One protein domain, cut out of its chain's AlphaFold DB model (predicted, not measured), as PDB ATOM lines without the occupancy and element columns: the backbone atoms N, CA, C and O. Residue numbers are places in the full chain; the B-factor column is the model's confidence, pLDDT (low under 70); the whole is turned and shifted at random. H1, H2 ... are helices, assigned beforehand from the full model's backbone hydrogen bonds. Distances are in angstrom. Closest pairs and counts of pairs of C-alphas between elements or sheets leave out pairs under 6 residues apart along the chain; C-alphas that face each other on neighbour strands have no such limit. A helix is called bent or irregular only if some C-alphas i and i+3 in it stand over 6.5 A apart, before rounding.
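Overview. This is residues 22 to 146 of the 161 residues of an uncharacterized protein of Massilia sp. NEAU-DD11 (UniProt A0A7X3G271). The longest helix, H3, has H1 beside its first part, pointing the same way, and H4 folded back beside it, pointing the other way, with short H2 between H1 and H4; H6 crosses H4 and the last part of H3 near one end of the long axis, with short H5 folded beside it. At the other end of the long axis lies a stretch of 28 residues, 22 to 49, with no named element. The printed part has 125 residues with six named helices, in the order H1 to H6 along the chain, and no named strand; the class is all helix. The whole is compact, with a radius of gyration of the C-alphas of 14.7 A, and its C-alphas span 43 by 29 by 23 A.

Along the chain. H3 is residues 76 to 91, 21.9 A from first to last C-alpha, and begins with C-alpha 76 at (242.937, 250.685, 157.192). H1 is residues 50 to 63, 20.0 A long, and begins with C-alpha 50 at (232.980, 258.652, 151.081). H2 is residues 65 to 70. H4 is residues 98 to 109, 16.6 A long. H5 is residues 120 to 125. H6 is residues 132 to 145, 20.3 A long, and ends with C-alpha 145 at (259.734, 239.006, 157.209). H2 is neither bent nor irregular, but only just: C-alphas 66 and 69 are 6.1 A apart.

Arrangement. H3 is the hub, touching H1, H2, H4 and H6. H1 and H3 touch at a shallow tilt of 19 degrees, the same way; their closest C-alphas, of Cys 58 and Met 78, are 5.3 A apart. H3 and H4 form a helical hairpin at 29 degrees, a shallow tilt; residues 79 to 86 of H3 touch residues 100 to 104 of H4, closest at the C-alphas of Ile 86 and Leu 100, 6.7 A. H2 and H4 touch, closest at the C-alphas of Ala 69 and Met 103, 5.9 A. H1 and H2 touch only at the corner, and only just, with 3 pairs of C-alphas within 8 A; the closest are those of Ile 61 and Val 67, 6.1 A. H6 is about perpendicular to H4, at 82 degrees, and they touch, closest at the C-alphas of Val 101 and Ile 136, 6.3 A. Residues 87 to 91 of H3 touch residues 140 to 144 of H6, closest at the C-alphas of Leu 90 and Ala 144, 6.3 A. H5 and H6 form a helical hairpin, closest at the C-alphas of Ala 123 and Leu 139, 7.1 A. Residues 36 to 37 pair with residues 71 to 72, antiparallel. Each O i to N i+4 pair is within hydrogen-bond range in H1, H4, H5 and H6; in H3 it is 11 of 12, and in H2 0 of 2, with 3 of 3 O i to N i+3 pairs within range.

Size, cuts and confidence. The two C-alphas farthest apart, of Asp 47 and Gly 129, are 44.9 A apart. The printed part has no cut, and no link between helices is long. The mean pLDDT of the printed part is 92.0, and no printed residue is under 70.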
ATOM      1  N   SER A  22     236.826 272.262 149.475       76.56
ATOM      2  CA  SER A  22     237.570 271.052 149.805       76.56
ATOM      3  C   SER A  22     237.242 270.640 151.239       76.56
ATOM      4  O   SER A  22     237.148 271.474 152.149       76.56
ATOM      5  N   VAL A  23     237.002 269.351 151.450       88.81
ATOM      6  CA  VAL A  23     236.713 268.796 152.776       88.81
ATOM      7  C   VAL A  23     237.981 268.284 153.434       88.81
ATOM      8  O   VAL A  23     238.953 267.967 152.764       88.81
ATOM      9  N   ASP A  24     237.950 268.191 154.759       92.62
ATOM     10  CA  ASP A  24     239.001 267.662 155.641       92.62
ATOM     11  C   ASP A  24     238.563 266.385 156.382       92.62
ATOM     12  O   ASP A  24     239.234 265.928 157.305       92.62
ATOM     13  N   ALA A  25     237.389 265.844 156.049       94.25
ATOM     14  CA  ALA A  25     236.722 264.789 156.797       94.25
ATOM     15  C   ALA A  25     235.737 264.005 155.930       94.25
ATOM     16  O   ALA A  25     235.109 264.557 155.027       94.25
ATOM     17  N   PHE A  26     235.511 262.738 156.283       94.62
ATOM     18  CA  PHE A  26     234.416 261.963 155.704       94.62
ATOM     19  C   PHE A  26     233.033 262.519 156.091       94.62
ATOM     20  O   PHE A  26     232.888 263.136 157.157       94.62
ATOM     21  N   PRO A  27     231.989 262.240 155.283       91.38
ATOM     22  CA  PRO A  27     230.611 262.580 155.617       91.38
ATOM     23  C   PRO A  27     230.148 261.979 156.960       91.38
ATOM     24  O   PRO A  27     230.631 260.917 157.372       91.38
ATOM     25  N   PRO A  28     229.179 262.613 157.650       88.81
ATOM     26  CA  PRO A  28     228.593 262.067 158.873       88.81
ATOM     27  C   PRO A  28     228.047 260.645 158.679       88.81
ATOM     28  O   PRO A  28     227.452 260.336 157.650       88.81
ATOM     29  N   GLY A  29     228.230 259.780 159.680       88.31
ATOM     30  CA  GLY A  29     227.795 258.377 159.627       88.31
ATOM     31  C   GLY A  29     228.792 257.420 158.961       88.31
ATOM     32  O   GLY A  29     228.550 256.214 158.940       88.31
ATOM     33  N   HIS A  30     229.926 257.918 158.461       93.06
ATOM     34  CA  HIS A  30     230.996 257.065 157.952       93.06
ATOM     35  C   HIS A  30     231.605 256.175 159.049       93.06
ATOM     36  O   HIS A  30     231.712 256.581 160.208       93.06
ATOM     37  N   ARG A  31     232.075 254.975 158.669       93.75
ATOM     38  CA  ARG A  31     232.693 253.992 159.582       93.75
ATOM     39  C   ARG A  31     233.911 254.549 160.329       93.75
ATOM     40  O   ARG A  31     234.179 254.125 161.449       93.75
ATOM     41  N   TYR A  32     234.631 255.488 159.719       93.94
ATOM     42  CA  TYR A  32     235.822 256.115 160.294       93.94
ATOM     43  C   TYR A  32     235.576 257.617 160.530       93.94
ATOM     44  O   TYR A  32     236.020 258.450 159.740       93.94
ATOM     45  N   PRO A  33     234.838 257.999 161.590       92.56
ATOM     46  CA  PRO A  33     234.427 259.389 161.812       92.56
ATOM     47  C   PRO A  33     235.570 260.298 162.290       92.56
ATOM     48  O   PRO A  33     235.474 261.524 162.178       92.56
ATOM     49  N   HIS A  34     236.637 259.709 162.836       93.75
ATOM     50  CA  HIS A  34     237.793 260.420 163.390       93.75
ATOM     51  C   HIS A  34     238.907 260.672 162.377       93.75
ATOM     52  O   HIS A  34     239.846 261.398 162.706       93.75
ATOM     53  N   THR A  35     238.805 260.089 161.179       96.38
ATOM     54  CA  THR A  35     239.759 260.345 160.105       96.38
ATOM     55  C   THR A  35     239.613 261.788 159.642       96.38
ATOM     56  O   THR A  35     238.502 262.272 159.382       96.38
ATOM     57  N   ARG A  36     240.747 262.482 159.598       96.00
ATOM     58  CA  ARG A  36     240.878 263.862 159.137       96.00
ATOM     59  C   ARG A  36     242.105 263.988 158.252       96.00
ATOM     60  O   ARG A  36     243.050 263.221 158.419       96.00
ATOM     61  N   TRP A  37     242.095 264.949 157.346       96.56
ATOM     62  CA  TRP A  37     243.234 265.244 156.485       96.56
ATOM     63  C   TRP A  37     243.369 266.744 156.248       96.56
ATOM     64  O   TRP A  37     242.393 267.490 156.327       96.56
ATOM     65  N   ASP A  38     244.586 267.190 155.963       94.69
ATOM     66  CA  ASP A  38     244.859 268.593 155.667       94.69
ATOM     67  C   ASP A  38     244.459 268.947 154.224       94.69
ATOM     68  O   ASP A  38     244.946 268.362 153.254       94.69
ATOM     69  N   ARG A  39     243.593 269.955 154.074       92.12
ATOM     70  CA  ARG A  39     243.099 270.445 152.777       92.12
ATOM     71  C   ARG A  39     244.199 271.022 151.888       92.12
ATOM     72  O   ARG A  39     244.023 271.067 150.677       92.12
ATOM     73  N   ALA A  40     245.318 271.462 152.467       90.38
ATOM     74  CA  ALA A  40     246.458 271.960 151.700       90.38
ATOM     75  C   ALA A  40     247.159 270.846 150.902       90.38
ATOM     76  O   ALA A  40     247.798 271.124 149.890       90.38
ATOM     77  N   TYR A  41     247.027 269.595 151.352       92.38
ATOM     78  CA  TYR A  41     247.654 268.422 150.735       92.38
ATOM     79  C   TYR A  41     246.647 267.538 149.994       92.38
ATOM     80  O   TYR A  41     247.033 266.787 149.099       92.38
ATOM     81  N   PHE A  42     245.365 267.639 150.350       92.81
ATOM     82  CA  PHE A  42     244.283 266.850 149.773       92.81
ATOM     83  C   PHE A  42     243.142 267.758 149.310       92.81
ATOM     84  O   PHE A  42     242.304 268.191 150.105       92.81
ATOM     85  N   ASP A  43     243.085 268.000 148.003       90.06
ATOM     86  CA  ASP A  43     241.983 268.723 147.371       90.06
ATOM     87  C   ASP A  43     240.834 267.759 147.041       90.06
ATOM     88  O   ASP A  43     240.744 267.191 145.952       90.06
ATOM     89  N   ILE A  44     240.002 267.484 148.048       90.94
ATOM     90  CA  ILE A  44     238.882 266.541 147.961       90.94
ATOM     91  C   ILE A  44     237.574 267.322 147.919       90.94
ATOM     92  O   ILE A  44     237.193 267.937 148.917       90.94
ATOM     93  N   ALA A  45     236.865 267.266 146.794       87.12
ATOM     94  CA  ALA A  45     235.581 267.941 146.637       87.12
ATOM     95  C   ALA A  45     234.504 267.357 147.575       87.12
ATOM     96  O   ALA A  45     234.442 266.145 147.811       87.12
ATOM     97  N   SER A  46     233.656 268.225 148.141       83.06
ATOM     98  CA  SER A  46     232.669 267.833 149.160       83.06
ATOM     99  C   SER A  46     231.477 267.037 148.623       83.06
ATOM    100  O   SER A  46     230.734 266.456 149.412       83.06
ATOM    101  N   ASP A  47     231.267 267.043 147.308       84.50
ATOM    102  CA  ASP A  47     230.198 266.328 146.603       84.50
ATOM    103  C   ASP A  47     230.541 264.854 146.323       84.50
ATOM    104  O   ASP A  47     229.664 264.066 145.956       84.50
ATOM    105  N   LEU A  48     231.797 264.452 146.544       89.56
ATOM    106  CA  LEU A  48     232.228 263.068 146.402       89.56
ATOM    107  C   LEU A  48     231.575 262.152 147.446       89.56
ATOM    108  O   LEU A  48     231.319 262.512 148.595       89.56
ATOM    109  N   THR A  49     231.354 260.895 147.065       93.00
ATOM    110  CA  THR A  49     230.975 259.859 148.033       93.00
ATOM    111  C   THR A  49     232.164 259.514 148.930       93.00
ATOM    112  O   THR A  49     233.316 259.635 148.515       93.00
ATOM    113  N   ALA A  50     231.910 259.018 150.146       93.38
ATOM    114  CA  ALA A  50     232.980 258.652 151.081       93.38
ATOM    115  C   ALA A  50     233.993 257.655 150.478       93.38
ATOM    116  O   ALA A  50     235.194 257.810 150.658       93.38
ATOM    117  N   ASP A  51     233.512 256.686 149.696       93.81
ATOM    118  CA  ASP A  51     234.356 255.718 148.985       93.81
ATOM    119  C   ASP A  51     235.269 256.387 147.939       93.81
ATOM    120  O   ASP A  51     236.459 256.078 147.837       93.81
ATOM    121  N   ARG A  52     234.749 257.382 147.207       95.62
ATOM    122  CA  ARG A  52     235.528 258.160 146.233       95.62
ATOM    123  C   ARG A  52     236.542 259.075 146.908       95.62
ATOM    124  O   ARG A  52     237.665 259.169 146.424       95.62
ATOM    125  N   MET A  53     236.179 259.680 148.039       95.69
ATOM    126  CA  MET A  53     237.115 260.444 148.870       95.69
ATOM    127  C   MET A  53     238.270 259.556 149.350       95.69
ATOM    128  O   MET A  53     239.433 259.915 149.194       95.69
ATOM    129  N   GLU A  54     237.965 258.368 149.886       96.31
ATOM    130  CA  GLU A  54     238.986 257.436 150.374       96.31
ATOM    131  C   GLU A  54     239.894 256.946 149.240       96.31
ATOM    132  O   GLU A  54     241.111 256.874 149.415       96.31
ATOM    133  N   THR A  55     239.320 256.662 148.067       96.69
ATOM    134  CA  THR A  55     240.068 256.280 146.862       96.69
ATOM    135  C   THR A  55     241.037 257.380 146.435       96.69
ATOM    136  O   THR A  55     242.226 257.104 146.301       96.69
ATOM    137  N   ALA A  56     240.568 258.623 146.317       96.00
ATOM    138  CA  ALA A  56     241.403 259.761 145.932       96.00
ATOM    139  C   ALA A  56     242.563 259.992 146.918       96.00
ATOM    140  O   ALA A  56     243.698 260.234 146.510       96.00
ATOM    141  N   ILE A  57     242.314 259.841 148.223       96.75
ATOM    142  CA  ILE A  57     243.367 259.933 149.244       96.75
ATOM    143  C   ILE A  57     244.382 258.787 149.099       96.75
ATOM    144  O   ILE A  57     245.588 259.016 149.178       96.75
ATOM    145  N   CYS A  58     243.928 257.552 148.856       97.19
ATOM    146  CA  CYS A  58     244.822 256.405 148.642       97.19
ATOM    147  C   CYS A  58     245.682 256.567 147.379       97.19
ATOM    148  O   CYS A  58     246.866 256.220 147.387       97.19
ATOM    149  N   GLU A  59     245.115 257.123 146.308       96.50
ATOM    150  CA  GLU A  59     245.847 257.476 145.089       96.50
ATOM    151  C   GLU A  59     246.901 258.554 145.369       96.50
ATOM    152  O   GLU A  59     248.059 258.400 144.975       96.50
ATOM    153  N   ALA A  60     246.548 259.601 146.121       96.88
ATOM    154  CA  ALA A  60     247.490 260.637 146.538       96.88
ATOM    155  C   ALA A  60     248.660 260.068 147.364       96.88
ATOM    156  O   ALA A  60     249.812 260.396 147.081       96.88
ATOM    157  N   ILE A  61     248.396 259.159 148.312       97.00
ATOM    158  CA  ILE A  61     249.438 258.455 149.087       97.00
ATOM    159  C   ILE A  61     250.331 257.615 148.164       97.00
ATOM    160  O   ILE A  61     251.552 257.617 148.308       97.00
ATOM    161  N   THR A  62     249.737 256.909 147.201       95.50
ATOM    162  CA  THR A  62     250.480 256.063 146.255       95.50
ATOM    163  C   THR A  62     251.428 256.889 145.386       95.50
ATOM    164  O   THR A  62     252.575 256.496 145.168       95.50
ATOM    165  N   ASN A  63     250.970 258.056 144.928       93.88
ATOM    166  CA  ASN A  63     251.753 258.967 144.095       93.88
ATOM    167  C   ASN A  63     252.809 259.734 144.906       93.88
ATOM    168  O   ASN A  63     253.947 259.876 144.463       93.88
ATOM    169  N   THR A  64     252.442 260.215 146.097       96.31
ATOM    170  CA  THR A  64     253.298 261.033 146.970       96.31
ATOM    171  C   THR A  64     253.224 260.531 148.419       96.31
ATOM    172  O   THR A  64     252.493 261.088 149.232       96.31
ATOM    173  N   PRO A  65     254.020 259.520 148.810       96.06
ATOM    174  CA  PRO A  65     253.883 258.859 150.116       96.06
ATOM    175  C   PRO A  65     253.985 259.786 151.335       96.06
ATOM    176  O   PRO A  65     253.373 259.518 152.364       96.06
ATOM    177  N   MET A  66     254.732 260.888 151.216       96.75
ATOM    178  CA  MET A  66     254.921 261.862 152.297       96.75
ATOM    179  C   MET A  66     253.637 262.594 152.695       96.75
ATOM    180  O   MET A  66     253.557 263.076 153.820       96.75
ATOM    181  N   VAL A  67     252.609 262.640 151.832       96.75
ATOM    182  CA  VAL A  67     251.337 263.286 152.203       96.75
ATOM    183  C   VAL A  67     250.617 262.561 153.341       96.75
ATOM    184  O   VAL A  67     249.751 263.140 153.991       96.75
ATOM    185  N   PHE A  68     250.998 261.313 153.631       97.88
ATOM    186  CA  PHE A  68     250.436 260.531 154.726       97.88
ATOM    187  C   PHE A  68     250.634 261.192 156.102       97.88
ATOM    188  O   PHE A  68     249.757 261.063 156.952       97.88
ATOM    189  N   ALA A  69     251.716 261.959 156.304       96.81
ATOM    190  CA  ALA A  69     251.944 262.734 157.533       96.81
ATOM    191  C   ALA A  69     250.829 263.754 157.828       96.81
ATOM    192  O   ALA A  69     250.673 264.201 158.960       96.81
ATOM    193  N   HIS A  70     250.044 264.120 156.813       97.00
ATOM    194  CA  HIS A  70     248.967 265.101 156.915       97.00
ATOM    195  C   HIS A  70     247.587 264.454 157.102       97.00
ATOM    196  O   HIS A  70     246.562 265.100 156.876       97.00
ATOM    197  N   ILE A  71     247.549 263.179 157.510       97.19
ATOM    198  CA  ILE A  71     246.326 262.432 157.805       97.19
ATOM    199  C   ILE A  71     246.309 262.053 159.286       97.19
ATOM    200  O   ILE A  71     247.182 261.348 159.783       97.19
ATOM    201  N   THR A  72     245.259 262.457 159.997       96.75
ATOM    202  CA  THR A  72     245.018 262.050 161.385       96.75
ATOM    203  C   THR A  72     244.041 260.878 161.423       96.75
ATOM    204  O   THR A  72     242.971 260.939 160.817       96.75
ATOM    205  N   HIS A  73     244.374 259.824 162.175       96.19
ATOM    206  CA  HIS A  73     243.602 258.575 162.264       96.19
ATOM    207  C   HIS A  73     243.299 257.943 160.889       96.19
ATOM    208  O   HIS A  73     242.124 257.773 160.536       96.19
ATOM    209  N   PRO A  74     244.332 257.621 160.083       96.75
ATOM    210  CA  PRO A  74     244.149 257.077 158.741       96.75
ATOM    211  C   PRO A  74     243.352 255.771 158.771       96.75
ATOM    212  O   PRO A  74     243.492 254.947 159.680       96.75
ATOM    213  N   THR A  75     242.523 255.557 157.752       96.38
ATOM    214  CA  THR A  75     241.748 254.318 157.629       96.38
ATOM    215  C   THR A  75     242.668 253.116 157.373       96.38
ATOM    216  O   THR A  75     243.815 253.283 156.941       96.38
ATOM    217  N   PRO A  76     242.174 251.874 157.548       95.00
ATOM    218  CA  PRO A  76     242.937 250.685 157.192       95.00
ATOM    219  C   PRO A  76     243.376 250.678 155.722       95.00
ATOM    220  O   PRO A  76     244.462 250.209 155.398       95.00
ATOM    221  N   ARG A  77     242.555 251.216 154.811       94.88
ATOM    222  CA  ARG A  77     242.870 251.287 153.378       94.88
ATOM    223  C   ARG A  77     244.015 252.267 153.100       94.88
ATOM    224  O   ARG A  77     244.953 251.893 152.404       94.88
ATOM    225  N   MET A  78     243.994 253.450 153.716       96.75
ATOM    226  CA  MET A  78     245.070 254.445 153.599       96.75
ATOM    227  C   MET A  78     246.403 253.918 154.149       96.75
ATOM    228  O   MET A  78     247.440 254.052 153.504       96.75
ATOM    229  N   GLN A  79     246.380 253.264 155.315       95.50
ATOM    230  CA  GLN A  79     247.568 252.623 155.896       95.50
ATOM    231  C   GLN A  79     248.134 251.537 154.974       95.50
ATOM    232  O   GLN A  79     249.347 251.444 154.800       95.50
ATOM    233  N   ARG A  80     247.268 250.735 154.342       94.00
ATOM    234  CA  ARG A  80     247.693 249.712 153.375       94.00
ATOM    235  C   ARG A  80     248.338 250.297 152.126       94.00
ATOM    236  O   ARG A  80     249.315 249.722 151.656       94.00
ATOM    237  N   ALA A  81     247.854 251.437 151.636       95.31
ATOM    238  CA  ALA A  81     248.498 252.144 150.531       95.31
ATOM    239  C   ALA A  81     249.952 252.521 150.883       95.31
ATOM    240  O   ALA A  81     250.867 252.241 150.111       95.31
ATOM    241  N   LEU A  82     250.191 253.059 152.087       95.69
ATOM    242  CA  LEU A  82     251.549 253.355 152.560       95.69
ATOM    243  C   LEU A  82     252.391 252.079 152.752       95.69
ATOM    244  O   LEU A  82     253.540 252.015 152.307       95.69
ATOM    245  N   LEU A  83     251.822 251.049 153.385       93.50
ATOM    246  CA  LEU A  83     252.485 249.765 153.637       93.50
ATOM    247  C   LEU A  83     252.937 249.076 152.346       93.50
ATOM    248  O   LEU A  83     254.053 248.563 152.297       93.50
ATOM    249  N   ALA A  84     252.124 249.107 151.287       91.50
ATOM    250  CA  ALA A  84     252.487 248.544 149.988       91.50
ATOM    251  C   ALA A  84     253.772 249.185 149.431       91.50
ATOM    252  O   ALA A  84     254.659 248.493 148.927       91.50
ATOM    253  N   ILE A  85     253.921 250.503 149.592       92.81
ATOM    254  CA  ILE A  85     255.103 251.255 149.153       92.81
ATOM    255  C   ILE A  85     256.320 250.917 150.019       92.81
ATOM    256  O   ILE A  85     257.409 250.696 149.480       92.81
ATOM    257  N   ILE A  86     256.145 250.856 151.345       93.06
ATOM    258  CA  ILE A  86     257.193 250.445 152.291       93.06
ATOM    259  C   ILE A  86     257.708 249.056 151.913       93.06
ATOM    260  O   ILE A  86     258.905 248.881 151.680       93.06
ATOM    261  N   HIS A  87     256.805 248.090 151.771       89.44
ATOM    262  CA  HIS A  87     257.138 246.710 151.447       89.44
ATOM    263  C   HIS A  87     257.845 246.600 150.085       89.44
ATOM    264  O   HIS A  87     258.907 245.985 149.978       89.44
ATOM    265  N   ALA A  88     257.344 247.283 149.051       89.00
ATOM    266  CA  ALA A  88     257.989 247.318 147.737       89.00
ATOM    267  C   ALA A  88     259.400 247.940 147.762       89.00
ATOM    268  O   ALA A  88     260.234 247.617 146.913       89.00
ATOM    269  N   ARG A  89     259.690 248.859 148.692       90.75
ATOM    270  CA  ARG A  89     261.040 249.422 148.876       90.75
ATOM    271  C   ARG A  89     261.953 248.470 149.640       90.75
ATOM    272  O   ARG A  89     263.068 248.244 149.179       90.75
ATOM    273  N   LEU A  90     261.465 247.863 150.723       90.38
ATOM    274  CA  LEU A  90     262.211 246.863 151.495       90.38
ATOM    275  C   LEU A  90     262.650 245.686 150.608       90.38
ATOM    276  O   LEU A  90     263.817 245.307 150.624       90.38
ATOM    277  N   ARG A  91     261.761 245.180 149.741       86.44
ATOM    278  CA  ARG A  91     262.088 244.073 148.823       86.44
ATOM    279  C   ARG A  91     263.105 244.422 147.739       86.44
ATOM    280  O   ARG A  91     263.802 243.534 147.260       86.44
ATOM    281  N   ARG A  92     263.179 245.687 147.317       86.69
ATOM    282  CA  ARG A  92     264.124 246.123 146.274       86.69
ATOM    283  C   ARG A  92     265.564 246.255 146.782       86.69
ATOM    284  O   ARG A  92     266.449 246.450 145.957       86.69
ATOM    285  N   GLY A  93     265.804 246.148 148.094       75.38
ATOM    286  CA  GLY A  93     267.153 246.188 148.675       75.38
ATOM    287  C   GLY A  93     267.859 247.544 148.553       75.38
ATOM    288  O   GLY A  93     269.084 247.596 148.562       75.38
ATOM    289  N   GLY A  94     267.099 248.634 148.391       77.00
ATOM    290  CA  GLY A  94     267.621 250.004 148.335       77.00
ATOM    291  C   GLY A  94     267.668 250.686 149.705       77.00
ATOM    292  O   GLY A  94     267.588 250.032 150.743       77.00
ATOM    293  N   THR A  95     267.750 252.022 149.714       81.88
ATOM    294  CA  THR A  95     267.664 252.822 150.946       81.88
ATOM    295  C   THR A  95     266.397 252.472 151.726       81.88
ATOM    296  O   THR A  95     265.289 252.522 151.178       81.88
ATOM    297  N   ALA A  96     266.566 252.125 153.004       83.19
ATOM    298  CA  ALA A  96     265.460 251.757 153.875       83.19
ATOM    299  C   ALA A  96     264.433 252.907 153.957       83.19
ATOM    300  O   ALA A  96     264.826 254.068 154.092       83.19
ATOM    301  N   PRO A  97     263.120 252.628 153.867       91.25
ATOM    302  CA  PRO A  97     262.075 253.651 153.869       91.25
ATOM    303  C   PRO A  97     261.789 254.174 155.291       91.25
ATOM    304  O   PRO A  97     260.653 254.119 155.754       91.25
ATOM    305  N   THR A  98     262.819 254.650 155.993       93.69
ATOM    306  CA  THR A  98     262.782 255.076 157.404       93.69
ATOM    307  C   THR A  98     261.686 256.102 157.672       93.69
ATOM    308  O   THR A  98     260.872 255.884 158.565       93.69
ATOM    309  N   ASP A  99     261.584 257.147 156.850       94.56
ATOM    310  CA  ASP A  99     260.584 258.208 157.036       94.56
ATOM    311  C   ASP A  99     259.148 257.687 156.885       94.56
ATOM    312  O   ASP A  99     258.254 258.067 157.636       94.56
ATOM    313  N   LEU A 100     258.923 256.763 155.944       95.00
ATOM    314  CA  LEU A 100     257.601 256.166 155.729       95.00
ATOM    315  C   LEU A 100     257.185 255.291 156.912       95.00
ATOM    316  O   LEU A 100     256.026 255.296 157.319       95.00
ATOM    317  N   VAL A 101     258.140 254.550 157.471       95.06
ATOM    318  CA  VAL A 101     257.911 253.716 158.651       95.06
ATOM    319  C   VAL A 101     257.663 254.588 159.880       95.06
ATOM    320  O   VAL A 101     256.748 254.296 160.642       95.06
ATOM    321  N   ALA A 102     258.400 255.689 160.041       95.50
ATOM    322  CA  ALA A 102     258.168 256.651 161.115       95.50
ATOM    323  C   ALA A 102     256.749 257.246 161.058       95.50
ATOM    324  O   ALA A 102     256.059 257.257 162.074       95.50
ATOM    325  N   MET A 103     256.275 257.648 159.870       95.31
ATOM    326  CA  MET A 103     254.898 258.132 159.685       95.31
ATOM    327  C   MET A 103     253.843 257.077 160.044       95.31
ATOM    328  O   MET A 103     252.810 257.404 160.626       95.31
ATOM    329  N   LEU A 104     254.087 255.805 159.713       94.00
ATOM    330  CA  LEU A 104     253.179 254.720 160.087       94.00
ATOM    331  C   LEU A 104     253.134 254.519 161.610       94.00
ATOM    332  O   LEU A 104     252.050 254.346 162.162       94.00
ATOM    333  N   ILE A 105     254.292 254.551 162.281       93.75
ATOM    334  CA  ILE A 105     254.384 254.431 163.744       93.75
ATOM    335  C   ILE A 105     253.583 255.548 164.414       93.75
ATOM    336  O   ILE A 105     252.742 255.254 165.260       93.75
ATOM    337  N   ASP A 106     253.810 256.797 164.003       93.00
ATOM    338  CA  ASP A 106     253.123 257.974 164.546       93.00
ATOM    339  C   ASP A 106     251.600 257.871 164.371       93.00
ATOM    340  O   ASP A 106     250.830 258.015 165.322       93.00
ATOM    341  N   ALA A 107     251.147 257.481 163.176       91.94
ATOM    342  CA  ALA A 107     249.728 257.275 162.919       91.94
ATOM    343  C   ALA A 107     249.109 256.189 163.817       91.94
ATOM    344  O   ALA A 107     247.952 256.319 164.230       91.94
ATOM    345  N   CYS A 108     249.847 255.117 164.111       89.44
ATOM    346  CA  CYS A 108     249.380 253.996 164.924       89.44
ATOM    347  C   CYS A 108     249.471 254.225 166.440       89.44
ATOM    348  O   CYS A 108     248.906 253.421 167.183       89.44
ATOM    349  N   ASP A 109     250.126 255.295 166.902       88.12
ATOM    350  CA  ASP A 109     250.244 255.619 168.331       88.12
ATOM    351  C   ASP A 109     248.881 255.980 168.951       88.12
ATOM    352  O   ASP A 109     248.573 255.668 170.104       88.12
ATOM    353  N   SER A 110     247.983 256.560 168.149       88.12
ATOM    354  CA  SER A 110     246.622 256.857 168.591       88.12
ATOM    355  C   SER A 110     245.747 255.595 168.654       88.12
ATOM    356  O   SER A 110     245.564 254.906 167.643       88.12
ATOM    357  N   PRO A 111     245.041 255.335 169.775       88.00
ATOM    358  CA  PRO A 111     244.127 254.198 169.883       88.00
ATOM    359  C   PRO A 111     242.923 254.312 168.937       88.00
ATOM    360  O   PRO A 111     242.277 253.302 168.655       88.00
ATOM    361  N   ARG A 112     242.630 255.523 168.440       90.75
ATOM    362  CA  ARG A 112     241.549 255.801 167.483       90.75
ATOM    363  C   ARG A 112     241.903 255.397 166.054       90.75
ATOM    364  O   ARG A 112     240.996 255.300 165.230       90.75
ATOM    365  N   THR A 113     243.183 255.181 165.757       92.69
ATOM    366  CA  THR A 113     243.615 254.681 164.453       92.69
ATOM    367  C   THR A 113     243.335 253.181 164.392       92.69
ATOM    368  O   THR A 113     243.928 252.421 165.160       92.69
ATOM    369  N   PRO A 114     242.420 252.716 163.525       91.50
ATOM    370  CA  PRO A 114     242.147 251.291 163.386       91.50
ATOM    371  C   PRO A 114     243.378 250.563 162.841       91.50
ATOM    372  O   PRO A 114     244.171 251.134 162.100       91.50
ATOM    373  N   GLU A 115     243.538 249.291 163.186       88.00
ATOM    374  CA  GLU A 115     244.671 248.496 162.720       88.00
ATOM    375  C   GLU A 115     244.445 248.007 161.280       88.00
ATOM    376  O   GLU A 115     243.420 247.396 160.967       88.00
ATOM    377  N   ALA A 116     245.400 248.287 160.391       89.31
ATOM    378  CA  ALA A 116     245.328 247.879 158.989       89.31
ATOM    379  C   ALA A 116     245.827 246.459 158.712       89.31
ATOM    380  O   ALA A 116     245.403 245.836 157.734       89.31
ATOM    381  N   LEU A 117     246.732 245.974 159.562       86.50
ATOM    382  CA  LEU A 117     247.404 244.693 159.431       86.50
ATOM    383  C   LEU A 117     247.374 243.976 160.785       86.50
ATOM    384  O   LEU A 117     247.855 244.555 161.758       86.50
ATOM    385  N   PRO A 118     246.831 242.751 160.872       85.44
ATOM    386  CA  PRO A 118     246.751 242.040 162.140       85.44
ATOM    387  C   PRO A 118     248.123 241.917 162.812       85.44
ATOM    388  O   PRO A 118     249.076 241.443 162.197       85.44
ATOM    389  N   GLY A 119     248.212 242.335 164.073       87.00
ATOM    390  CA  GLY A 119     249.436 242.228 164.868       87.00
ATOM    391  C   GLY A 119     250.412 243.397 164.714       87.00
ATOM    392  O   GLY A 119     251.396 243.430 165.448       87.00
ATOM    393  N   LEU A 120     250.136 244.384 163.854       89.31
ATOM    394  CA  LEU A 120     250.927 245.615 163.751       89.31
ATOM    395  C   LEU A 120     251.020 246.342 165.097       89.31
ATOM    396  O   LEU A 120     252.099 246.732 165.529       89.31
ATOM    397  N   ARG A 121     249.899 246.489 165.804       89.56
ATOM    398  CA  ARG A 121     249.858 247.135 167.117       89.56
ATOM    399  C   ARG A 121     250.625 246.327 168.160       89.56
ATOM    400  O   ARG A 121     251.281 246.917 169.010       89.56
ATOM    401  N   ALA A 122     250.577 244.997 168.081       90.12
ATOM    402  CA  ALA A 122     251.358 244.130 168.961       90.12
ATOM    403  C   ALA A 122     252.868 244.261 168.689       90.12
ATOM    404  O   ALA A 122     253.637 244.379 169.638       90.12
ATOM    405  N   ALA A 123     253.278 244.327 167.417       90.88
ATOM    406  CA  ALA A 123     254.667 244.557 167.016       90.88
ATOM    407  C   ALA A 123     255.185 245.939 167.458       90.88
ATOM    408  O   ALA A 123     256.329 246.083 167.878       90.88
ATOM    409  N   LEU A 124     254.334 246.970 167.423       91.19
ATOM    410  CA  LEU A 124     254.667 248.287 167.976       91.19
ATOM    411  C   LEU A 124     254.785 248.245 169.504       91.19
ATOM    412  O   LEU A 124     255.740 248.784 170.064       91.19
ATOM    413  N   ALA A 125     253.851 247.576 170.180       91.25
ATOM    414  CA  ALA A 125     253.856 247.441 171.634       91.25
ATOM    415  C   ALA A 125     255.068 246.647 172.153       91.25
ATOM    416  O   ALA A 125     255.582 246.964 173.220       91.25
ATOM    417  N   SER A 126     255.590 245.675 171.395       92.19
ATOM    418  CA  SER A 126     256.812 244.943 171.773       92.19
ATOM    419  C   SER A 126     258.090 245.784 171.724       92.19
ATOM    420  O   SER A 126     259.144 245.310 172.138       92.19
ATOM    421  N   THR A 127     258.010 247.021 171.231       92.56
ATOM    422  CA  THR A 127     259.124 247.981 171.199       92.56
ATOM    423  C   THR A 127     258.970 249.096 172.231       92.56
ATOM    424  O   THR A 127     259.559 250.172 172.092       92.56
ATOM    425  N   ASP A 128     258.126 248.895 173.244       89.56
ATOM    426  CA  ASP A 128     257.969 249.866 174.323       89.56
ATOM    427  C   ASP A 128     259.304 250.106 175.054       89.56
ATOM    428  O   ASP A 128     260.080 249.182 175.297       89.56
ATOM    429  N   GLY A 129     259.610 251.373 175.337       89.06
ATOM    430  CA  GLY A 129     260.900 251.799 175.896       89.06
ATOM    431  C   GLY A 129     262.095 251.814 174.927       89.06
ATOM    432  O   GLY A 129     263.175 252.248 175.329       89.06
ATOM    433  N   TYR A 130     261.939 251.386 173.669       92.69
ATOM    434  CA  TYR A 130     263.001 251.519 172.662       92.69
ATOM    435  C   TYR A 130     263.154 252.975 172.215       92.69
ATOM    436  O   TYR A 130     262.175 253.720 172.123       92.69
ATOM    437  N   ASP A 131     264.378 253.370 171.858       93.44
ATOM    438  CA  ASP A 131     264.593 254.646 171.185       93.44
ATOM    439  C   ASP A 131     263.913 254.659 169.795       93.44
ATOM    440  O   ASP A 131     263.697 253.598 169.192       93.44
ATOM    441  N   PRO A 132     263.580 255.842 169.242       91.06
ATOM    442  CA  PRO A 132     262.855 255.936 167.974       91.06
ATOM    443  C   PRO A 132     263.520 255.194 166.806       91.06
ATOM    444  O   PRO A 132     262.823 254.606 165.978       91.06
ATOM    445  N   SER A 133     264.855 255.180 166.739       92.62
ATOM    446  CA  SER A 133     265.580 254.526 165.646       92.62
ATOM    447  C   SER A 133     265.497 253.002 165.740       92.62
ATOM    448  O   SER A 133     265.267 252.333 164.731       92.62
ATOM    449  N   MET A 134     265.569 252.454 166.956       93.75
ATOM    450  CA  MET A 134     265.408 251.027 167.216       93.75
ATOM    451  C   MET A 134     263.970 250.558 166.964       93.75
ATOM    452  O   MET A 134     263.776 249.485 166.389       93.75
ATOM    453  N   ARG A 135     262.959 251.372 167.303       94.50
ATOM    454  CA  ARG A 135     261.548 251.096 166.961       94.50
ATOM    455  C   ARG A 135     261.346 250.981 165.451       94.50
ATOM    456  O   ARG A 135     260.724 250.028 164.983       94.50
ATOM    457  N   ILE A 136     261.909 251.919 164.684       94.69
ATOM    458  CA  ILE A 136     261.830 251.904 163.216       94.69
ATOM    459  C   ILE A 136     262.531 250.670 162.645       94.69
ATOM    460  O   ILE A 136     261.942 249.969 161.824       94.69
ATOM    461  N   ALA A 137     263.755 250.376 163.092       93.31
ATOM    462  CA  ALA A 137     264.509 249.215 162.626       93.31
ATOM    463  C   ALA A 137     263.782 247.893 162.934       93.31
ATOM    464  O   ALA A 137     263.706 247.013 162.077       93.31
ATOM    465  N   HIS A 138     263.192 247.774 164.127       93.56
ATOM    466  CA  HIS A 138     262.392 246.614 164.511       93.56
ATOM    467  C   HIS A 138     261.173 246.438 163.598       93.56
ATOM    468  O   HIS A 138     260.952 245.349 163.071       93.56
ATOM    469  N   LEU A 139     260.411 247.511 163.357       92.56
ATOM    470  CA  LEU A 139     259.240 247.442 162.485       92.56
ATOM    471  C   LEU A 139     259.624 247.164 161.023       92.56
ATOM    472  O   LEU A 139     258.923 246.423 160.342       92.56
ATOM    473  N   GLN A 140     260.747 247.701 160.539       93.25
ATOM    474  CA  GLN A 140     261.278 247.384 159.209       93.25
ATOM    475  C   GLN A 140     261.603 245.896 159.065       93.25
ATOM    476  O   GLN A 140     261.219 245.293 158.065       93.25
ATOM    477  N   ALA A 141     262.276 245.307 160.057       91.31
ATOM    478  CA  ALA A 141     262.587 243.882 160.066       91.31
ATOM    479  C   ALA A 141     261.311 243.029 160.107       91.31
ATOM    480  O   ALA A 141     261.173 242.103 159.312       91.31
ATOM    481  N   TRP A 142     260.351 243.394 160.962       91.38
ATOM    482  CA  TRP A 142     259.056 242.718 161.044       91.38
ATOM    483  C   TRP A 142     258.304 242.759 159.709       91.38
ATOM    484  O   TRP A 142     257.862 241.723 159.227       91.38
ATOM    485  N   LEU A 143     258.224 243.928 159.063       89.62
ATOM    486  CA  LEU A 143     257.580 244.085 157.753       89.62
ATOM    487  C   LEU A 143     258.309 243.337 156.628       89.62
ATOM    488  O   LEU A 143     257.661 242.907 155.677       89.62
ATOM    489  N   ALA A 144     259.636 243.210 156.703       87.88
ATOM    490  CA  ALA A 144     260.433 242.496 155.706       87.88
ATOM    491  C   ALA A 144     260.259 240.969 155.781       87.88
ATOM    492  O   ALA A 144     260.384 240.302 154.754       87.88
ATOM    493  N   ASP A 145     259.963 240.436 156.969       86.69
ATOM    494  CA  ASP A 145     259.734 239.006 157.209       86.69
ATOM    495  C   ASP A 145     258.303 238.559 156.848       86.69
ATOM    496  O   ASP A 145     258.025 237.369 156.694       86.69
ATOM    497  N   MET A 146     257.371 239.503 156.664       79.12
ATOM    498  CA  MET A 146     256.000 239.155 156.302       79.12
ATOM    499  C   MET A 146     255.928 238.550 154.889       79.12
ATOM    500  O   MET A 146     256.461 239.126 153.935       79.12
TER     501      MET A 146